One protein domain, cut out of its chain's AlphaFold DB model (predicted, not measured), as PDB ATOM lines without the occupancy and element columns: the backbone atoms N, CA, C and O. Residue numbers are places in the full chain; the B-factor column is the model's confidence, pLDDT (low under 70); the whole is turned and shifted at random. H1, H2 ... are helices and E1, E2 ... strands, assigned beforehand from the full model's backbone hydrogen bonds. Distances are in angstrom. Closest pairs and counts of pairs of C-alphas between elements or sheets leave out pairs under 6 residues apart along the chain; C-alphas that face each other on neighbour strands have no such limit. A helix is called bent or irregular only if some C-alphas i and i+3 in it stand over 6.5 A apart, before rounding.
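What this domain is: This is residues 111 to 201 and 213 to 238 of the 248 residues of the protein "F-box domain-containing protein" of Peniophora sp. CONT (UniProt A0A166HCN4). A single curled sheet of five parallel strands forms a wall, with its helices toward one face and the other face bare. H3 packs over the inner strands E2 and E3, H1 sits by the edge strand E1, and the short H2 and H4 are not on the sheet. The printed part has 117 residues, with named elements in the order E1, H1, E2, H2, E3, H3, E4, H4, E5; the strands lie side by side as E1, E2, E3, E4, E5. The class is mixed, helices and strands, and the whole is compact, with a radius of gyration of the C-alphas of 13.8 A and spans of 43 by 33 by 24 A.

How they stand to each other: E1, residues 111 to 113, is an edge strand and is parallel to E2, residues 136 to 142, with N 139 and O 112 2.8 A apart, within hydrogen-bond range. H1, residues 121 to 130, is on the sheet; its closest C-alphas to E1 are those of Leu 124 and Ala 112, 6.8 A apart. E2 is parallel to E3, residues 163 to 170, with N 140 and O 167 at 2.8 A. H2, residues 144 to 149, is not on the sheet. H3, residues 172 to 182, is on it at a height over the sheet of 8.7 A, only just over E2 and E3, with 3 of its C-alphas falling on each. H3 runs along the strands, at 22 degrees to E2 on the local plane; the closest C-alphas of H3 and E2 are those of Gln 174 and Val 142, 6.9 A apart. H2 and H3 are only just apart, the closest distance being 8.3 A. E3 is parallel to E4, residues 192 to 197, with N 168 and O 194 at 2.8 A. E4 is parallel to the other edge strand, E5, residues 233 to 237, with N 195 and O 235 at 2.8 A. H4, residues 221 to 225, is not on the sheet. H1 and H3 on one face of the sheet make two layers, a layer of helices and one of strands. E1, H1, E2, then E2, H2, E3, then E3, H3, E4 are strand-helix-strand units, two parallel neighbour strands with a helix between, each with a right-handed crossover. Every O i to N i+4 pair is within hydrogen-bond range in H1 and H4, but 0 of 2 in H2, where 2 of 3 O i to N i+3 pairs are, and 4 of 7 in H3.

Where its parts are: E1 begins at C-alpha 111, (-12.182, -52.693, -71.761). H1 is 14.4 A long, E2 and E3 18.0 A each, H3 15.9 A and E4 16.6 A. H2 and H3 are irregular: C-alphas 145 and 148 are 8.1 A apart, and C-alphas 173 and 176 are 7.5 A apart. E5 ends at C-alpha 237, (-2.192, -65.680, -86.821).

The domain as a whole: The C-alphas farthest apart are those of Arg 130 and Asp 213, 43.7 A. Residues 202 to 212 are not printed, and C-alphas 201 and 213 are 17.3 A apart across this cut. The link from H2 to E3, residues 150 to 162, is long. The mean pLDDT of the printed part is 89.6; residues 117 to 118, 200 to 201 and 213 to 216 are under 70.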
ATOM      1  N   PHE A 111     -11.995 -51.838 -70.587       95.81
ATOM      2  CA  PHE A 111     -12.182 -52.693 -71.761       95.81
ATOM      3  C   PHE A 111     -12.791 -51.887 -72.908       95.81
ATOM      4  O   PHE A 111     -13.880 -51.315 -72.776       95.81
ATOM      5  N   ALA A 112     -12.101 -51.849 -74.044       94.19
ATOM      6  CA  ALA A 112     -12.537 -51.121 -75.229       94.19
ATOM      7  C   ALA A 112     -12.535 -52.030 -76.457       94.19
ATOM      8  O   ALA A 112     -11.547 -52.694 -76.747       94.19
ATOM      9  N   ASP A 113     -13.650 -52.041 -77.179       93.38
ATOM     10  CA  ASP A 113     -13.834 -52.857 -78.375       93.38
ATOM     11  C   ASP A 113     -14.185 -51.964 -79.564       93.38
ATOM     12  O   ASP A 113     -15.208 -51.271 -79.548       93.38
ATOM     13  N   PHE A 114     -13.312 -51.982 -80.567       90.88
ATOM     14  CA  PHE A 114     -13.432 -51.286 -81.847       90.88
ATOM     15  C   PHE A 114     -13.650 -52.257 -83.016       90.88
ATOM     16  O   PHE A 114     -13.615 -51.837 -84.174       90.88
ATOM     17  N   THR A 115     -13.838 -53.551 -82.741       88.44
ATOM     18  CA  THR A 115     -14.078 -54.567 -83.776       88.44
ATOM     19  C   THR A 115     -15.519 -54.536 -84.264       88.44
ATOM     20  O   THR A 115     -15.778 -54.701 -85.455       88.44
ATOM     21  N   VAL A 116     -16.460 -54.245 -83.363       79.56
ATOM     22  CA  VAL A 116     -17.885 -54.181 -83.681       79.56
ATOM     23  C   VAL A 116     -18.293 -52.727 -83.914       79.56
ATOM     24  O   VAL A 116     -18.150 -51.879 -83.034       79.56
ATOM     25  N   GLY A 117     -18.825 -52.422 -85.101       67.19
ATOM     26  CA  GLY A 117     -19.126 -51.059 -85.575       67.19
ATOM     27  C   GLY A 117     -20.201 -50.274 -84.803       67.19
ATOM     28  O   GLY A 117     -20.660 -49.241 -85.280       67.19
ATOM     29  N   PHE A 118     -20.616 -50.733 -83.621       60.34
ATOM     30  CA  PHE A 118     -21.806 -50.253 -82.913       60.34
ATOM     31  C   PHE A 118     -21.532 -49.249 -81.787       60.34
ATOM     32  O   PHE A 118     -22.456 -48.898 -81.052       60.34
ATOM     33  N   ARG A 119     -20.294 -48.766 -81.604       77.75
ATOM     34  CA  ARG A 119     -19.986 -47.816 -80.519       77.75
ATOM     35  C   ARG A 119     -19.623 -46.438 -81.027       77.75
ATOM     36  O   ARG A 119     -18.691 -46.265 -81.810       77.75
ATOM     37  N   SER A 120     -20.341 -45.437 -80.520       84.00
ATOM     38  CA  SER A 120     -19.966 -44.048 -80.742       84.00
ATOM     39  C   SER A 120     -18.607 -43.768 -80.094       84.00
ATOM     40  O   SER A 120     -18.294 -44.256 -79.004       84.00
ATOM     41  N   HIS A 121     -17.805 -42.932 -80.754       83.88
ATOM     42  CA  HIS A 121     -16.526 -42.453 -80.222       83.88
ATOM     43  C   HIS A 121     -16.694 -41.828 -78.825       83.88
ATOM     44  O   HIS A 121     -15.875 -42.050 -77.940       83.88
ATOM     45  N   SER A 122     -17.793 -41.100 -78.600       88.50
ATOM     46  CA  SER A 122     -18.099 -40.463 -77.315       88.50
ATOM     47  C   SER A 122     -18.246 -41.459 -76.162       88.50
ATOM     48  O   SER A 122     -17.798 -41.177 -75.054       88.50
ATOM     49  N   VAL A 123     -18.827 -42.637 -76.405       89.38
ATOM     50  CA  VAL A 123     -18.966 -43.670 -75.370       89.38
ATOM     51  C   VAL A 123     -17.608 -44.265 -75.018       89.38
ATOM     52  O   VAL A 123     -17.343 -44.507 -73.845       89.38
ATOM     53  N   LEU A 124     -16.742 -44.491 -76.004       90.19
ATOM     54  CA  LEU A 124     -15.405 -45.034 -75.766       90.19
ATOM     55  C   LEU A 124     -14.543 -44.035 -74.987       90.19
ATOM     56  O   LEU A 124     -13.929 -44.420 -73.996       90.19
ATOM     57  N   GLU A 125     -14.583 -42.751 -75.345       91.19
ATOM     58  CA  GLU A 125     -13.903 -41.681 -74.597       91.19
ATOM     59  C   GLU A 125     -14.400 -41.563 -73.157       91.19
ATOM     60  O   GLU A 125     -13.605 -41.496 -72.219       91.19
ATOM     61  N   LEU A 126     -15.718 -41.624 -72.957       93.81
ATOM     62  CA  LEU A 126     -16.302 -41.626 -71.619       93.81
ATOM     63  C   LEU A 126     -15.812 -42.820 -70.787       93.81
ATOM     64  O   LEU A 126     -15.559 -42.680 -69.591       93.81
ATOM     65  N   ASN A 127     -15.672 -43.994 -71.403       93.81
ATOM     66  CA  ASN A 127     -15.147 -45.179 -70.726       93.81
ATOM     67  C   ASN A 127     -13.675 -45.009 -70.375       93.81
ATOM     68  O   ASN A 127     -13.292 -45.304 -69.249       93.81
ATOM     69  N   ARG A 128     -12.876 -44.480 -71.307       94.31
ATOM     70  CA  ARG A 128     -11.463 -44.179 -71.085       94.31
ATOM     71  C   ARG A 128     -11.273 -43.234 -69.903       94.31
ATOM     72  O   ARG A 128     -10.468 -43.524 -69.027       94.31
ATOM     73  N   GLY A 129     -12.073 -42.167 -69.833       96.12
ATOM     74  CA  GLY A 129     -12.054 -41.237 -68.701       96.12
ATOM     75  C   GLY A 129     -12.410 -41.912 -67.373       96.12
ATOM     76  O   GLY A 129     -11.777 -41.657 -66.354       96.12
ATOM     77  N   ARG A 130     -13.378 -42.838 -67.376       96.62
ATOM     78  CA  ARG A 130     -13.757 -43.613 -66.178       96.62
ATOM     79  C   ARG A 130     -12.743 -44.683 -65.790       96.62
ATOM     80  O   ARG A 130     -12.668 -45.035 -64.619       96.62
ATOM     81  N   ALA A 131     -11.964 -45.183 -66.743       97.31
ATOM     82  CA  ALA A 131     -10.854 -46.083 -66.470       97.31
ATOM     83  C   ALA A 131      -9.691 -45.370 -65.759       97.31
ATOM     84  O   ALA A 131      -8.790 -46.056 -65.292       97.31
ATOM     85  N   GLN A 132      -9.711 -44.033 -65.649       95.69
ATOM     86  CA  GLN A 132      -8.698 -43.226 -64.952       95.69
ATOM     87  C   GLN A 132      -7.292 -43.596 -65.408       95.69
ATOM     88  O   GLN A 132      -7.068 -43.457 -66.600       95.69
ATOM     89  N   ASP A 133      -6.419 -44.111 -64.537       96.00
ATOM     90  CA  ASP A 133      -5.070 -44.605 -64.864       96.00
ATOM     91  C   ASP A 133      -4.990 -46.137 -64.958       96.00
ATOM     92  O   ASP A 133      -3.928 -46.706 -65.197       96.00
ATOM     93  N   TYR A 134      -6.120 -46.834 -64.821       97.75
ATOM     94  CA  TYR A 134      -6.158 -48.292 -64.841       97.75
ATOM     95  C   TYR A 134      -5.693 -48.849 -66.203       97.75
ATOM     96  O   TYR A 134      -6.053 -48.264 -67.240       97.75
ATOM     97  N   PRO A 135      -4.944 -49.971 -66.234       98.00
ATOM     98  CA  PRO A 135      -4.456 -50.555 -67.480       98.00
ATOM     99  C   PRO A 135      -5.579 -51.016 -68.421       98.00
ATOM    100  O   PRO A 135      -6.546 -51.650 -67.996       98.00
ATOM    101  N   LEU A 136      -5.445 -50.707 -69.708       97.81
ATOM    102  CA  LEU A 136      -6.458 -50.890 -70.739       97.81
ATOM    103  C   LEU A 136      -6.304 -52.213 -71.488       97.81
ATOM    104  O   LEU A 136      -5.209 -52.643 -71.841       97.81
ATOM    105  N   SER A 137      -7.443 -52.812 -71.803       97.69
ATOM    106  CA  SER A 137      -7.580 -53.992 -72.641       97.69
ATOM    107  C   SER A 137      -8.365 -53.614 -73.892       97.69
ATOM    108  O   SER A 137      -9.546 -53.266 -73.812       97.69
ATOM    109  N   VAL A 138      -7.714 -53.657 -75.055       96.12
ATOM    110  CA  VAL A 138      -8.253 -53.124 -76.312       96.12
ATOM    111  C   VAL A 138      -8.375 -54.223 -77.364       96.12
ATOM    112  O   VAL A 138      -7.407 -54.916 -77.658       96.12
ATOM    113  N   LYS A 139      -9.568 -54.345 -77.946       95.44
ATOM    114  CA  LYS A 139      -9.841 -55.084 -79.184       95.44
ATOM    115  C   LYS A 139      -9.989 -54.085 -80.318       95.44
ATOM    116  O   LYS A 139     -10.777 -53.144 -80.201       95.44
ATOM    117  N   PHE A 140      -9.256 -54.264 -81.408       94.25
ATOM    118  CA  PHE A 140      -9.227 -53.290 -82.490       94.25
ATOM    119  C   PHE A 140      -9.199 -53.951 -83.862       94.25
ATOM    120  O   PHE A 140      -8.258 -54.658 -84.201       94.25
ATOM    121  N   ALA A 141     -10.216 -53.686 -84.683       92.94
ATOM    122  CA  ALA A 141     -10.173 -54.077 -86.085       92.94
ATOM    123  C   ALA A 141      -9.529 -52.958 -86.907       92.94
ATOM    124  O   ALA A 141      -9.957 -51.817 -86.808       92.94
ATOM    125  N   VAL A 142      -8.544 -53.240 -87.749       91.69
ATOM    126  CA  VAL A 142      -7.936 -52.243 -88.644       91.69
ATOM    127  C   VAL A 142      -8.595 -52.366 -90.011       91.69
ATOM    128  O   VAL A 142      -8.278 -53.261 -90.800       91.69
ATOM    129  N   ARG A 143      -9.567 -51.486 -90.282       89.12
ATOM    130  CA  ARG A 143     -10.380 -51.490 -91.507       89.12
ATOM    131  C   ARG A 143     -10.394 -50.101 -92.167       89.12
ATOM    132  O   ARG A 143     -10.267 -49.086 -91.483       89.12
ATOM    133  N   PRO A 144     -10.631 -49.996 -93.487       86.12
ATOM    134  CA  PRO A 144     -10.748 -48.695 -94.147       86.12
ATOM    135  C   PRO A 144     -11.841 -47.803 -93.535       86.12
ATOM    136  O   PRO A 144     -11.633 -46.604 -93.359       86.12
ATOM    137  N   GLY A 145     -12.972 -48.394 -93.134       83.81
ATOM    138  CA  GLY A 145     -14.114 -47.670 -92.562       83.81
ATOM    139  C   GLY A 145     -13.867 -47.046 -91.183       83.81
ATOM    140  O   GLY A 145     -14.640 -46.192 -90.755       83.81
ATOM    141  N   ASN A 146     -12.792 -47.423 -90.484       84.69
ATOM    142  CA  ASN A 146     -12.487 -46.909 -89.150       84.69
ATOM    143  C   ASN A 146     -11.129 -46.188 -89.069       84.69
ATOM    144  O   ASN A 146     -10.617 -45.939 -87.978       84.69
ATOM    145  N   LYS A 147     -10.609 -45.733 -90.220       85.62
ATOM    146  CA  LYS A 147      -9.397 -44.899 -90.334       85.62
ATOM    147  C   LYS A 147      -9.367 -43.702 -89.384       85.62
ATOM    148  O   LYS A 147      -8.295 -43.316 -88.940       85.62
ATOM    149  N   ARG A 148     -10.517 -43.136 -88.997       84.56
ATOM    150  CA  ARG A 148     -10.577 -42.018 -88.034       84.56
ATOM    151  C   ARG A 148      -9.909 -42.305 -86.680       84.56
ATOM    152  O   ARG A 148      -9.554 -41.356 -85.994       84.56
ATOM    153  N   TYR A 149      -9.751 -43.576 -86.312       84.50
ATOM    154  CA  TYR A 149      -9.148 -43.996 -85.045       84.50
ATOM    155  C   TYR A 149      -7.659 -44.352 -85.159       84.50
ATOM    156  O   TYR A 149      -6.986 -44.449 -84.138       84.50
ATOM    157  N   TRP A 150      -7.141 -44.566 -86.373       87.06
ATOM    158  CA  TRP A 150      -5.797 -45.122 -86.563       87.06
ATOM    159  C   TRP A 150      -4.996 -44.551 -87.751       87.06
ATOM    160  O   TRP A 150      -3.801 -44.815 -87.865       87.06
ATOM    161  N   ALA A 151      -5.565 -43.676 -88.581       86.25
ATOM    162  CA  ALA A 151      -4.831 -42.985 -89.645       86.25
ATOM    163  C   ALA A 151      -3.815 -41.969 -89.096       86.25
ATOM    164  O   ALA A 151      -4.063 -41.346 -88.062       86.25
ATOM    165  N   ALA A 152      -2.699 -41.778 -89.804       84.69
ATOM    166  CA  ALA A 152      -1.630 -40.848 -89.434       84.69
ATOM    167  C   ALA A 152      -2.156 -39.468 -88.976       84.69
ATOM    168  O   ALA A 152      -3.118 -38.934 -89.533       84.69
ATOM    169  N   GLY A 153      -1.546 -38.915 -87.922       84.62
ATOM    170  CA  GLY A 153      -1.943 -37.633 -87.324       84.62
ATOM    171  C   GLY A 153      -3.200 -37.677 -86.444       84.62
ATOM    172  O   GLY A 153      -3.623 -36.643 -85.928       84.62
ATOM    173  N   LYS A 154      -3.824 -38.845 -86.251       84.75
ATOM    174  CA  LYS A 154      -4.856 -39.037 -85.218       84.75
ATOM    175  C   LYS A 154      -4.215 -39.558 -83.932       84.75
ATOM    176  O   LYS A 154      -3.269 -40.326 -84.040       84.75
ATOM    177  N   PRO A 155      -4.712 -39.197 -82.738       85.69
ATOM    178  CA  PRO A 155      -4.279 -39.843 -81.503       85.69
ATOM    179  C   PRO A 155      -4.747 -41.302 -81.485       85.69
ATOM    180  O   PRO A 155      -5.790 -41.629 -82.063       85.69
ATOM    181  N   LEU A 156      -3.963 -42.201 -80.881       90.56
ATOM    182  CA  LEU A 156      -4.469 -43.534 -80.549       90.56
ATOM    183  C   LEU A 156      -5.509 -43.384 -79.439       90.56
ATOM    184  O   LEU A 156      -5.481 -42.436 -78.650       90.56
ATOM    185  N   PHE A 157      -6.458 -44.313 -79.386       89.44
ATOM    186  CA  PHE A 157      -7.451 -44.293 -78.319       89.44
ATOM    187  C   PHE A 157      -6.809 -44.522 -76.944       89.44
ATOM    188  O   PHE A 157      -7.270 -43.973 -75.946       89.44
ATOM    189  N   TRP A 158      -5.753 -45.325 -76.877       93.94
ATOM    190  CA  TRP A 158      -5.048 -45.635 -75.640       93.94
ATOM    191  C   TRP A 158      -3.778 -44.797 -75.484       93.94
ATOM    192  O   TRP A 158      -3.202 -44.321 -76.458       93.94
ATOM    193  N   ASP A 159      -3.353 -44.663 -74.232       94.56
ATOM    194  CA  ASP A 159      -1.991 -44.287 -73.860       94.56
ATOM    195  C   ASP A 159      -1.131 -45.561 -73.876       94.56
ATOM    196  O   ASP A 159      -1.531 -46.576 -73.290       94.56
ATOM    197  N   SER A 160       0.019 -45.526 -74.551       95.44
ATOM    198  CA  SER A 160       0.921 -46.675 -74.685       95.44
ATOM    199  C   SER A 160       1.373 -47.218 -73.325       95.44
ATOM    200  O   SER A 160       1.445 -48.432 -73.133       95.44
ATOM    201  N   ARG A 161       1.548 -46.342 -72.326       96.19
ATOM    202  CA  ARG A 161       1.955 -46.716 -70.959       96.19
ATOM    203  C   ARG A 161       0.889 -47.481 -70.201       96.19
ATOM    204  O   ARG A 161       1.194 -48.169 -69.233       96.19
ATOM    205  N   ARG A 162      -0.366 -47.341 -70.615       96.75
ATOM    206  CA  ARG A 162      -1.514 -47.957 -69.952       96.75
ATOM    207  C   ARG A 162      -2.036 -49.167 -70.699       96.75
ATOM    208  O   ARG A 162      -2.890 -49.864 -70.165       96.75
ATOM    209  N   LEU A 163      -1.595 -49.417 -71.925       97.69
ATOM    210  CA  LEU A 163      -2.074 -50.552 -72.696       97.69
ATOM    211  C   LEU A 163      -1.542 -51.856 -72.091       97.69
ATOM    212  O   LEU A 163      -0.343 -52.088 -72.098       97.69
ATOM    213  N   ARG A 164      -2.445 -52.701 -71.583       97.81
ATOM    214  CA  ARG A 164      -2.126 -54.016 -71.005       97.81
ATOM    215  C   ARG A 164      -2.343 -55.153 -71.979       97.81
ATOM    216  O   ARG A 164      -1.558 -56.092 -72.029       97.81
ATOM    217  N   THR A 165      -3.441 -55.113 -72.724       98.00
ATOM    218  CA  THR A 165      -3.725 -56.139 -73.729       98.00
ATOM    219  C   THR A 165      -4.182 -55.492 -75.020       98.00
ATOM    220  O   THR A 165      -5.028 -54.593 -74.996       98.00
ATOM    221  N   LEU A 166      -3.660 -55.980 -76.138       97.06
ATOM    222  CA  LEU A 166      -4.010 -55.518 -77.472       97.06
ATOM    223  C   LEU A 166      -4.334 -56.727 -78.355       97.06
ATOM    224  O   LEU A 166      -3.463 -57.550 -78.619       97.06
ATOM    225  N   ASP A 167      -5.589 -56.839 -78.785       96.56
ATOM    226  CA  ASP A 167      -6.048 -57.837 -79.759       96.56
ATOM    227  C   ASP A 167      -6.433 -57.117 -81.053       96.56
ATOM    228  O   ASP A 167      -7.349 -56.289 -81.081       96.56
ATOM    229  N   LEU A 168      -5.683 -57.395 -82.110       95.12
ATOM    230  CA  LEU A 168      -5.765 -56.734 -83.396       95.12
ATOM    231  C   LEU A 168      -6.339 -57.688 -84.441       95.12
ATOM    232  O   LEU A 168      -5.786 -58.756 -84.690       95.12
ATOM    233  N   ASP A 169      -7.404 -57.259 -85.110       93.75
ATOM    234  CA  ASP A 169      -7.932 -57.900 -86.316       93.75
ATOM    235  C   ASP A 169      -7.629 -57.012 -87.525       93.75
ATOM    236  O   ASP A 169      -8.278 -55.992 -87.764       93.75
ATOM    237  N   ILE A 170      -6.610 -57.374 -88.288       92.12
ATOM    238  CA  ILE A 170      -5.990 -56.490 -89.266       92.12
ATOM    239  C   ILE A 170      -6.196 -57.021 -90.681       92.12
ATOM    240  O   ILE A 170      -6.172 -58.222 -90.928       92.12
ATOM    241  N   LEU A 171      -6.414 -56.115 -91.637       89.75
ATOM    242  CA  LEU A 171      -6.277 -56.453 -93.054       89.75
ATOM    243  C   LEU A 171      -4.796 -56.428 -93.453       89.75
ATOM    244  O   LEU A 171      -4.176 -55.392 -93.211       89.75
ATOM    245  N   PRO A 172      -4.258 -57.442 -94.155       87.00
ATOM    246  CA  PRO A 172      -2.841 -57.481 -94.543       87.00
ATOM    247  C   PRO A 172      -2.357 -56.169 -95.179       87.00
ATOM    248  O   PRO A 172      -1.373 -55.572 -94.749       87.00
ATOM    249  N   LYS A 173      -3.153 -55.614 -96.105       86.12
ATOM    250  CA  LYS A 173      -2.879 -54.339 -96.799       86.12
ATOM    251  C   LYS A 173      -2.761 -53.113 -95.886       86.12
ATOM    252  O   LYS A 173      -2.352 -52.056 -96.350       86.12
ATOM    253  N   GLN A 174      -3.237 -53.178 -94.647       89.38
ATOM    254  CA  GLN A 174      -3.201 -52.077 -93.675       89.38
ATOM    255  C   GLN A 174      -2.298 -52.397 -92.481       89.38
ATOM    256  O   GLN A 174      -2.116 -51.541 -91.618       89.38
ATOM    257  N   ALA A 175      -1.752 -53.613 -92.419       88.19
ATOM    258  CA  ALA A 175      -1.064 -54.103 -91.243       88.19
ATOM    259  C   ALA A 175       0.213 -53.333 -90.962       88.19
ATOM    260  O   ALA A 175       0.340 -52.777 -89.874       88.19
ATOM    261  N   GLN A 176       1.093 -53.208 -91.957       87.69
ATOM    262  CA  GLN A 176       2.347 -52.487 -91.768       87.69
ATOM    263  C   GLN A 176       2.098 -51.019 -91.407       87.69
ATOM    264  O   GLN A 176       2.590 -50.559 -90.391       87.69
ATOM    265  N   THR A 177       1.215 -50.324 -92.132       90.31
ATOM    266  CA  THR A 177       0.869 -48.921 -91.835       90.31
ATOM    267  C   THR A 177       0.342 -48.716 -90.412       90.31
ATOM    268  O   THR A 177       0.573 -47.672 -89.808       90.31
ATOM    269  N   PHE A 178      -0.411 -49.680 -89.878       91.50
ATOM    270  CA  PHE A 178      -0.909 -49.609 -88.509       91.50
ATOM    271  C   PHE A 178       0.182 -49.925 -87.482       91.50
ATOM    272  O   PHE A 178       0.274 -49.232 -86.471       91.50
ATOM    273  N   LEU A 179       1.015 -50.934 -87.747       90.62
ATOM    274  CA  LEU A 179       2.148 -51.286 -86.894       90.62
ATOM    275  C   LEU A 179       3.175 -50.151 -86.839       90.62
ATOM    276  O   LEU A 179       3.496 -49.712 -85.744       90.62
ATOM    277  N   ASP A 180       3.579 -49.577 -87.973       90.50
ATOM    278  CA  ASP A 180       4.520 -48.443 -88.057       90.50
ATOM    279  C   ASP A 180       4.103 -47.248 -87.194       90.50
ATOM    280  O   ASP A 180       4.925 -46.424 -86.804       90.50
ATOM    281  N   ARG A 181       2.808 -47.139 -86.889       91.06
ATOM    282  CA  ARG A 181       2.275 -46.102 -86.014       91.06
ATOM    283  C   ARG A 181       2.373 -46.448 -84.526       91.06
ATOM    284  O   ARG A 181       2.456 -45.532 -83.718       91.06
ATOM    285  N   ILE A 182       2.267 -47.719 -84.152       92.25
ATOM    286  CA  ILE A 182       2.233 -48.150 -82.744       92.25
ATOM    287  C   ILE A 182       3.633 -48.501 -82.251       92.25
ATOM    288  O   ILE A 182       3.974 -48.185 -81.119       92.25
ATOM    289  N   LEU A 183       4.442 -49.135 -83.099       90.19
ATOM    290  CA  LEU A 183       5.779 -49.616 -82.752       90.19
ATOM    291  C   LEU A 183       6.756 -48.527 -82.250       90.19
ATOM    292  O   LEU A 183       7.580 -48.873 -81.408       90.19
ATOM    293  N   PRO A 184       6.691 -47.247 -82.685       92.44
ATOM    294  CA  PRO A 184       7.618 -46.222 -82.200       92.44
ATOM    295  C   PRO A 184       7.454 -45.852 -80.720       92.44
ATOM    296  O   PRO A 184       8.396 -45.343 -80.116       92.44
ATOM    297  N   ASP A 185       6.274 -46.069 -80.133       94.31
ATOM    298  CA  ASP A 185       6.005 -45.701 -78.743       94.31
ATOM    299  C   ASP A 185       6.299 -46.880 -77.800       94.31
ATOM    300  O   ASP A 185       5.912 -48.017 -78.091       94.31
ATOM    301  N   PRO A 186       6.925 -46.658 -76.631       96.06
ATOM    302  CA  PRO A 186       7.138 -47.722 -75.661       96.06
ATOM    303  C   PRO A 186       5.806 -48.125 -75.026       96.06
ATOM    304  O   PRO A 186       4.992 -47.275 -74.646       96.06
ATOM    305  N   HIS A 187       5.612 -49.429 -74.866       97.25
ATOM    306  CA  HIS A 187       4.417 -50.061 -74.315       97.25
ATOM    307  C   HIS A 187       4.772 -50.864 -73.046       97.25
ATOM    308  O   HIS A 187       4.610 -52.085 -73.009       97.25
ATOM    309  N   PRO A 188       5.244 -50.193 -71.974       97.25
ATOM    310  CA  PRO A 188       5.833 -50.847 -70.801       97.25
ATOM    311  C   PRO A 188       4.866 -51.746 -70.023       97.25
ATOM    312  O   PRO A 188       5.310 -52.649 -69.329       97.25
ATOM    313  N   SER A 189       3.557 -51.513 -70.136       97.69
ATOM    314  CA  SER A 189       2.535 -52.299 -69.432       97.69
ATOM    315  C   SER A 189       1.920 -53.409 -70.289       97.69
ATOM    316  O   SER A 189       1.000 -54.081 -69.822       97.69
ATOM    317  N   LEU A 190       2.351 -53.577 -71.545       98.06
ATOM    318  CA  LEU A 190       1.721 -54.514 -72.473       98.06
ATOM    319  C   LEU A 190       2.094 -55.951 -72.112       98.06
ATOM    320  O   LEU A 190       3.203 -56.395 -72.361       98.06
ATOM    321  N   GLU A 191       1.130 -56.696 -71.580       98.12
ATOM    322  CA  GLU A 191       1.299 -58.091 -71.166       98.12
ATOM    323  C   GLU A 191       0.897 -59.095 -72.248       98.12
ATOM    324  O   GLU A 191       1.357 -60.241 -72.250       98.12
ATOM    325  N   ALA A 192      -0.029 -58.707 -73.129       97.75
ATOM    326  CA  ALA A 192      -0.540 -59.580 -74.178       97.75
ATOM    327  C   ALA A 192      -0.771 -58.839 -75.490       97.75
ATOM    328  O   ALA A 192      -1.554 -57.889 -75.544       97.75
ATOM    329  N   LEU A 193      -0.161 -59.355 -76.552       96.56
ATOM    330  CA  LEU A 193      -0.362 -58.917 -77.921       96.56
ATOM    331  C   LEU A 193      -0.894 -60.083 -78.749       96.56
ATOM    332  O   LEU A 193      -0.282 -61.148 -78.831       96.56
ATOM    333  N   LYS A 194      -2.037 -59.871 -79.385       95.50
ATOM    334  CA  LYS A 194      -2.607 -60.790 -80.359       95.50
ATOM    335  C   LYS A 194      -2.826 -60.044 -81.658       95.50
ATOM    336  O   LYS A 194      -3.458 -58.995 -81.668       95.50
ATOM    337  N   VAL A 195      -2.309 -60.585 -82.751       93.75
ATOM    338  CA  VAL A 195      -2.457 -60.011 -84.083       93.75
ATOM    339  C   VAL A 195      -2.983 -61.099 -85.005       93.75
ATOM    340  O   VAL A 195      -2.347 -62.129 -85.212       93.75
ATOM    341  N   THR A 196      -4.188 -60.880 -85.515       92.12
ATOM    342  CA  THR A 196      -4.877 -61.775 -86.442       92.12
ATOM    343  C   THR A 196      -5.020 -61.059 -87.772       92.12
ATOM    344  O   THR A 196      -5.703 -60.037 -87.853       92.12
ATOM    345  N   SER A 197      -4.398 -61.586 -88.820       88.44
ATOM    346  CA  SER A 197      -4.606 -61.097 -90.181       88.44
ATOM    347  C   SER A 197      -5.823 -61.791 -90.793       88.44
ATOM    348  O   SER A 197      -5.897 -63.016 -90.811       88.44
ATOM    349  N   ARG A 198      -6.818 -61.033 -91.271       83.62
ATOM    350  CA  ARG A 198      -7.997 -61.595 -91.957       83.62
ATOM    351  C   ARG A 198      -8.053 -61.139 -93.406       83.62
ATOM    352  O   ARG A 198      -8.073 -59.943 -93.694       83.62
ATOM    353  N   PHE A 199      -8.185 -62.092 -94.318       77.44
ATOM    354  CA  PHE A 199      -8.443 -61.838 -95.733       77.44
ATOM    355  C   PHE A 199      -9.962 -61.728 -95.933       77.44
ATOM    356  O   PHE A 199     -10.663 -62.736 -95.975       77.44
ATOM    357  N   LEU A 200     -10.489 -60.495 -95.982       63.81
ATOM    358  CA  LEU A 200     -11.940 -60.230 -96.046       63.81
ATOM    359  C   LEU A 200     -12.633 -60.756 -97.317       63.81
ATOM    360  O   LEU A 200     -13.855 -60.858 -97.312       63.81
ATOM    361  N   ASP A 201     -11.890 -61.140 -98.357       56.34
ATOM    362  CA  ASP A 201     -12.465 -61.554 -99.647       56.34
ATOM    363  C   ASP A 201     -12.701 -63.073 -99.789       56.34
ATOM    364  O   ASP A 201     -13.167 -63.526-100.830       56.34
ATOM    365  N   ASP A 213       4.410 -63.485-100.898       66.81
ATOM    366  CA  ASP A 213       4.721 -62.079-101.156       66.81
ATOM    367  C   ASP A 213       3.651 -61.101-100.641       66.81
ATOM    368  O   ASP A 213       3.867 -59.883-100.631       66.81
ATOM    369  N   LEU A 214       2.501 -61.599-100.175       64.69
ATOM    370  CA  LEU A 214       1.372 -60.767 -99.774       64.69
ATOM    371  C   LEU A 214       1.587 -60.184 -98.373       64.69
ATOM    372  O   LEU A 214       1.084 -60.684 -97.372       64.69
ATOM    373  N   ALA A 215       2.341 -59.078 -98.357       57.47
ATOM    374  CA  ALA A 215       2.493 -58.089 -97.291       57.47
ATOM    375  C   ALA A 215       2.385 -58.682 -95.887       57.47
ATOM    376  O   ALA A 215       1.429 -58.441 -95.143       57.47
ATOM    377  N   ILE A 216       3.400 -59.457 -95.535       67.25
ATOM    378  CA  ILE A 216       3.526 -59.938 -94.181       67.25
ATOM    379  C   ILE A 216       3.867 -58.755 -93.278       67.25
ATOM    380  O   ILE A 216       4.902 -58.111 -93.447       67.25
ATOM    381  N   ALA A 217       2.971 -58.449 -92.345       78.19
ATOM    382  CA  ALA A 217       3.209 -57.440 -91.328       78.19
ATOM    383  C   ALA A 217       4.411 -57.861 -90.476       78.19
ATOM    384  O   ALA A 217       4.414 -58.968 -89.943       78.19
ATOM    385  N   ARG A 218       5.421 -57.001 -90.342       82.75
ATOM    386  CA  ARG A 218       6.624 -57.316 -89.564       82.75
ATOM    387  C   ARG A 218       6.573 -56.609 -88.217       82.75
ATOM    388  O   ARG A 218       6.365 -55.399 -88.155       82.75
ATOM    389  N   LEU A 219       6.786 -57.372 -87.149       86.81
ATOM    390  CA  LEU A 219       7.107 -56.843 -85.823       86.81
ATOM    391  C   LEU A 219       8.631 -56.812 -85.690       86.81
ATOM    392  O   LEU A 219       9.278 -57.807 -86.011       86.81
ATOM    393  N   SER A 220       9.196 -55.680 -85.267       88.31
ATOM    394  CA  SER A 220      10.637 -55.566 -85.031       88.31
ATOM    395  C   SER A 220      11.036 -56.252 -83.725       88.31
ATOM    396  O   SER A 220      10.275 -56.250 -82.755       88.31
ATOM    397  N   ASP A 221      12.253 -56.795 -83.685       89.56
ATOM    398  CA  ASP A 221      12.822 -57.378 -82.462       89.56
ATOM    399  C   ASP A 221      12.962 -56.319 -81.358       89.56
ATOM    400  O   ASP A 221      12.606 -56.584 -80.217       89.56
ATOM    401  N   GLU A 222      13.346 -55.087 -81.713       92.00
ATOM    402  CA  GLU A 222      13.394 -53.932 -80.798       92.00
ATOM    403  C   GLU A 222      12.050 -53.699 -80.089       92.00
ATOM    404  O   GLU A 222      11.996 -53.452 -78.886       92.00
ATOM    405  N   PHE A 223      10.927 -53.838 -80.801       91.88
ATOM    406  CA  PHE A 223       9.623 -53.654 -80.175       91.88
ATOM    407  C   PHE A 223       9.321 -54.739 -79.131       91.88
ATOM    408  O   PHE A 223       8.794 -54.448 -78.054       91.88
ATOM    409  N   LEU A 224       9.645 -55.993 -79.452       91.19
ATOM    410  CA  LEU A 224       9.371 -57.131 -78.575       91.19
ATOM    411  C   LEU A 224      10.326 -57.194 -77.380       91.19
ATOM    412  O   LEU A 224       9.910 -57.608 -76.303       91.19
ATOM    413  N   LEU A 225      11.584 -56.798 -77.567       91.56
ATOM    414  CA  LEU A 225      12.626 -56.920 -76.549       91.56
ATOM    415  C   LEU A 225      12.741 -55.664 -75.680       91.56
ATOM    416  O   LEU A 225      12.797 -55.778 -74.457       91.56
ATOM    417  N   ASP A 226      12.715 -54.476 -76.287       93.44
ATOM    418  CA  ASP A 226      13.046 -53.227 -75.590       93.44
ATOM    419  C   ASP A 226      11.799 -52.405 -75.242       93.44
ATOM    420  O   ASP A 226      11.724 -51.766 -74.189       93.44
ATOM    421  N   MET A 227      10.779 -52.435 -76.106       95.19
ATOM    422  CA  MET A 227       9.609 -51.557 -75.975       95.19
ATOM    423  C   MET A 227       8.446 -52.185 -75.206       95.19
ATOM    424  O   MET A 227       7.529 -51.466 -74.798       95.19
ATOM    425  N   THR A 228       8.460 -53.503 -74.997       95.88
ATOM    426  CA  THR A 228       7.379 -54.256 -74.335       95.88
ATOM    427  C   THR A 228       7.907 -55.210 -73.251       95.88
ATOM    428  O   THR A 228       7.645 -56.410 -73.295       95.88
ATOM    429  N   PRO A 229       8.616 -54.700 -72.223       95.19
ATOM    430  CA  PRO A 229       9.306 -55.525 -71.222       95.19
ATOM    431  C   PRO A 229       8.396 -56.493 -70.444       95.19
ATOM    432  O   PRO A 229       8.863 -57.514 -69.950       95.19
ATOM    433  N   GLU A 230       7.098 -56.196 -70.332       97.06
ATOM    434  CA  GLU A 230       6.125 -57.044 -69.630       97.06
ATOM    435  C   GLU A 230       5.372 -58.020 -70.548       97.06
ATOM    436  O   GLU A 230       4.452 -58.708 -70.089       97.06
ATOM    437  N   LEU A 231       5.736 -58.116 -71.833       97.44
ATOM    438  CA  LEU A 231       5.037 -58.963 -72.795       97.44
ATOM    439  C   LEU A 231       5.250 -60.443 -72.472       97.44
ATOM    440  O   LEU A 231       6.333 -60.999 -72.619       97.44
ATOM    441  N   ARG A 232       4.172 -61.114 -72.060       97.06
ATOM    442  CA  ARG A 232       4.186 -62.537 -71.665       97.06
ATOM    443  C   ARG A 232       3.428 -63.430 -72.634       97.06
ATOM    444  O   ARG A 232       3.567 -64.649 -72.594       97.06
ATOM    445  N   ARG A 233       2.550 -62.844 -73.449       96.88
ATOM    446  CA  ARG A 233       1.672 -63.569 -74.368       96.88
ATOM    447  C   ARG A 233       1.711 -62.915 -75.741       96.88
ATOM    448  O   ARG A 233       1.207 -61.806 -75.902       96.88
ATOM    449  N   LEU A 234       2.257 -63.625 -76.722       95.19
ATOM    450  CA  LEU A 234       2.283 -63.210 -78.119       95.19
ATOM    451  C   LEU A 234       1.534 -64.240 -78.968       95.19
ATOM    452  O   LEU A 234       1.866 -65.423 -78.949       95.19
ATOM    453  N   PHE A 235       0.529 -63.786 -79.712       94.25
ATOM    454  CA  PHE A 235      -0.242 -64.620 -80.632       94.25
ATOM    455  C   PHE A 235      -0.241 -63.982 -82.017       94.25
ATOM    456  O   PHE A 235      -0.799 -62.901 -82.197       94.25
ATOM    457  N   LEU A 236       0.356 -64.659 -82.994       91.25
ATOM    458  CA  LEU A 236       0.394 -64.222 -84.387       91.25
ATOM    459  C   LEU A 236      -0.344 -65.256 -85.236       91.25
ATOM    460  O   LEU A 236      -0.002 -66.436 -85.211       91.25
ATOM    461  N   VAL A 237      -1.386 -64.821 -85.944       88.19
ATOM    462  CA  VAL A 237      -2.192 -65.680 -86.821       88.19
ATOM    463  C   VAL A 237      -2.179 -65.085 -88.220       88.19
ATOM    464  O   VAL A 237      -2.586 -63.934 -88.401       88.19
ATOM    465  N   ASP A 238      -1.710 -65.876 -89.189       79.62
ATOM    466  CA  ASP A 238      -1.545 -65.484 -90.595       79.62
ATOM    467  C   ASP A 238      -0.653 -64.239 -90.774       79.62
ATOM    468  O   ASP A 238      -0.889 -63.372 -91.618       79.62
TER     469      ASP A 238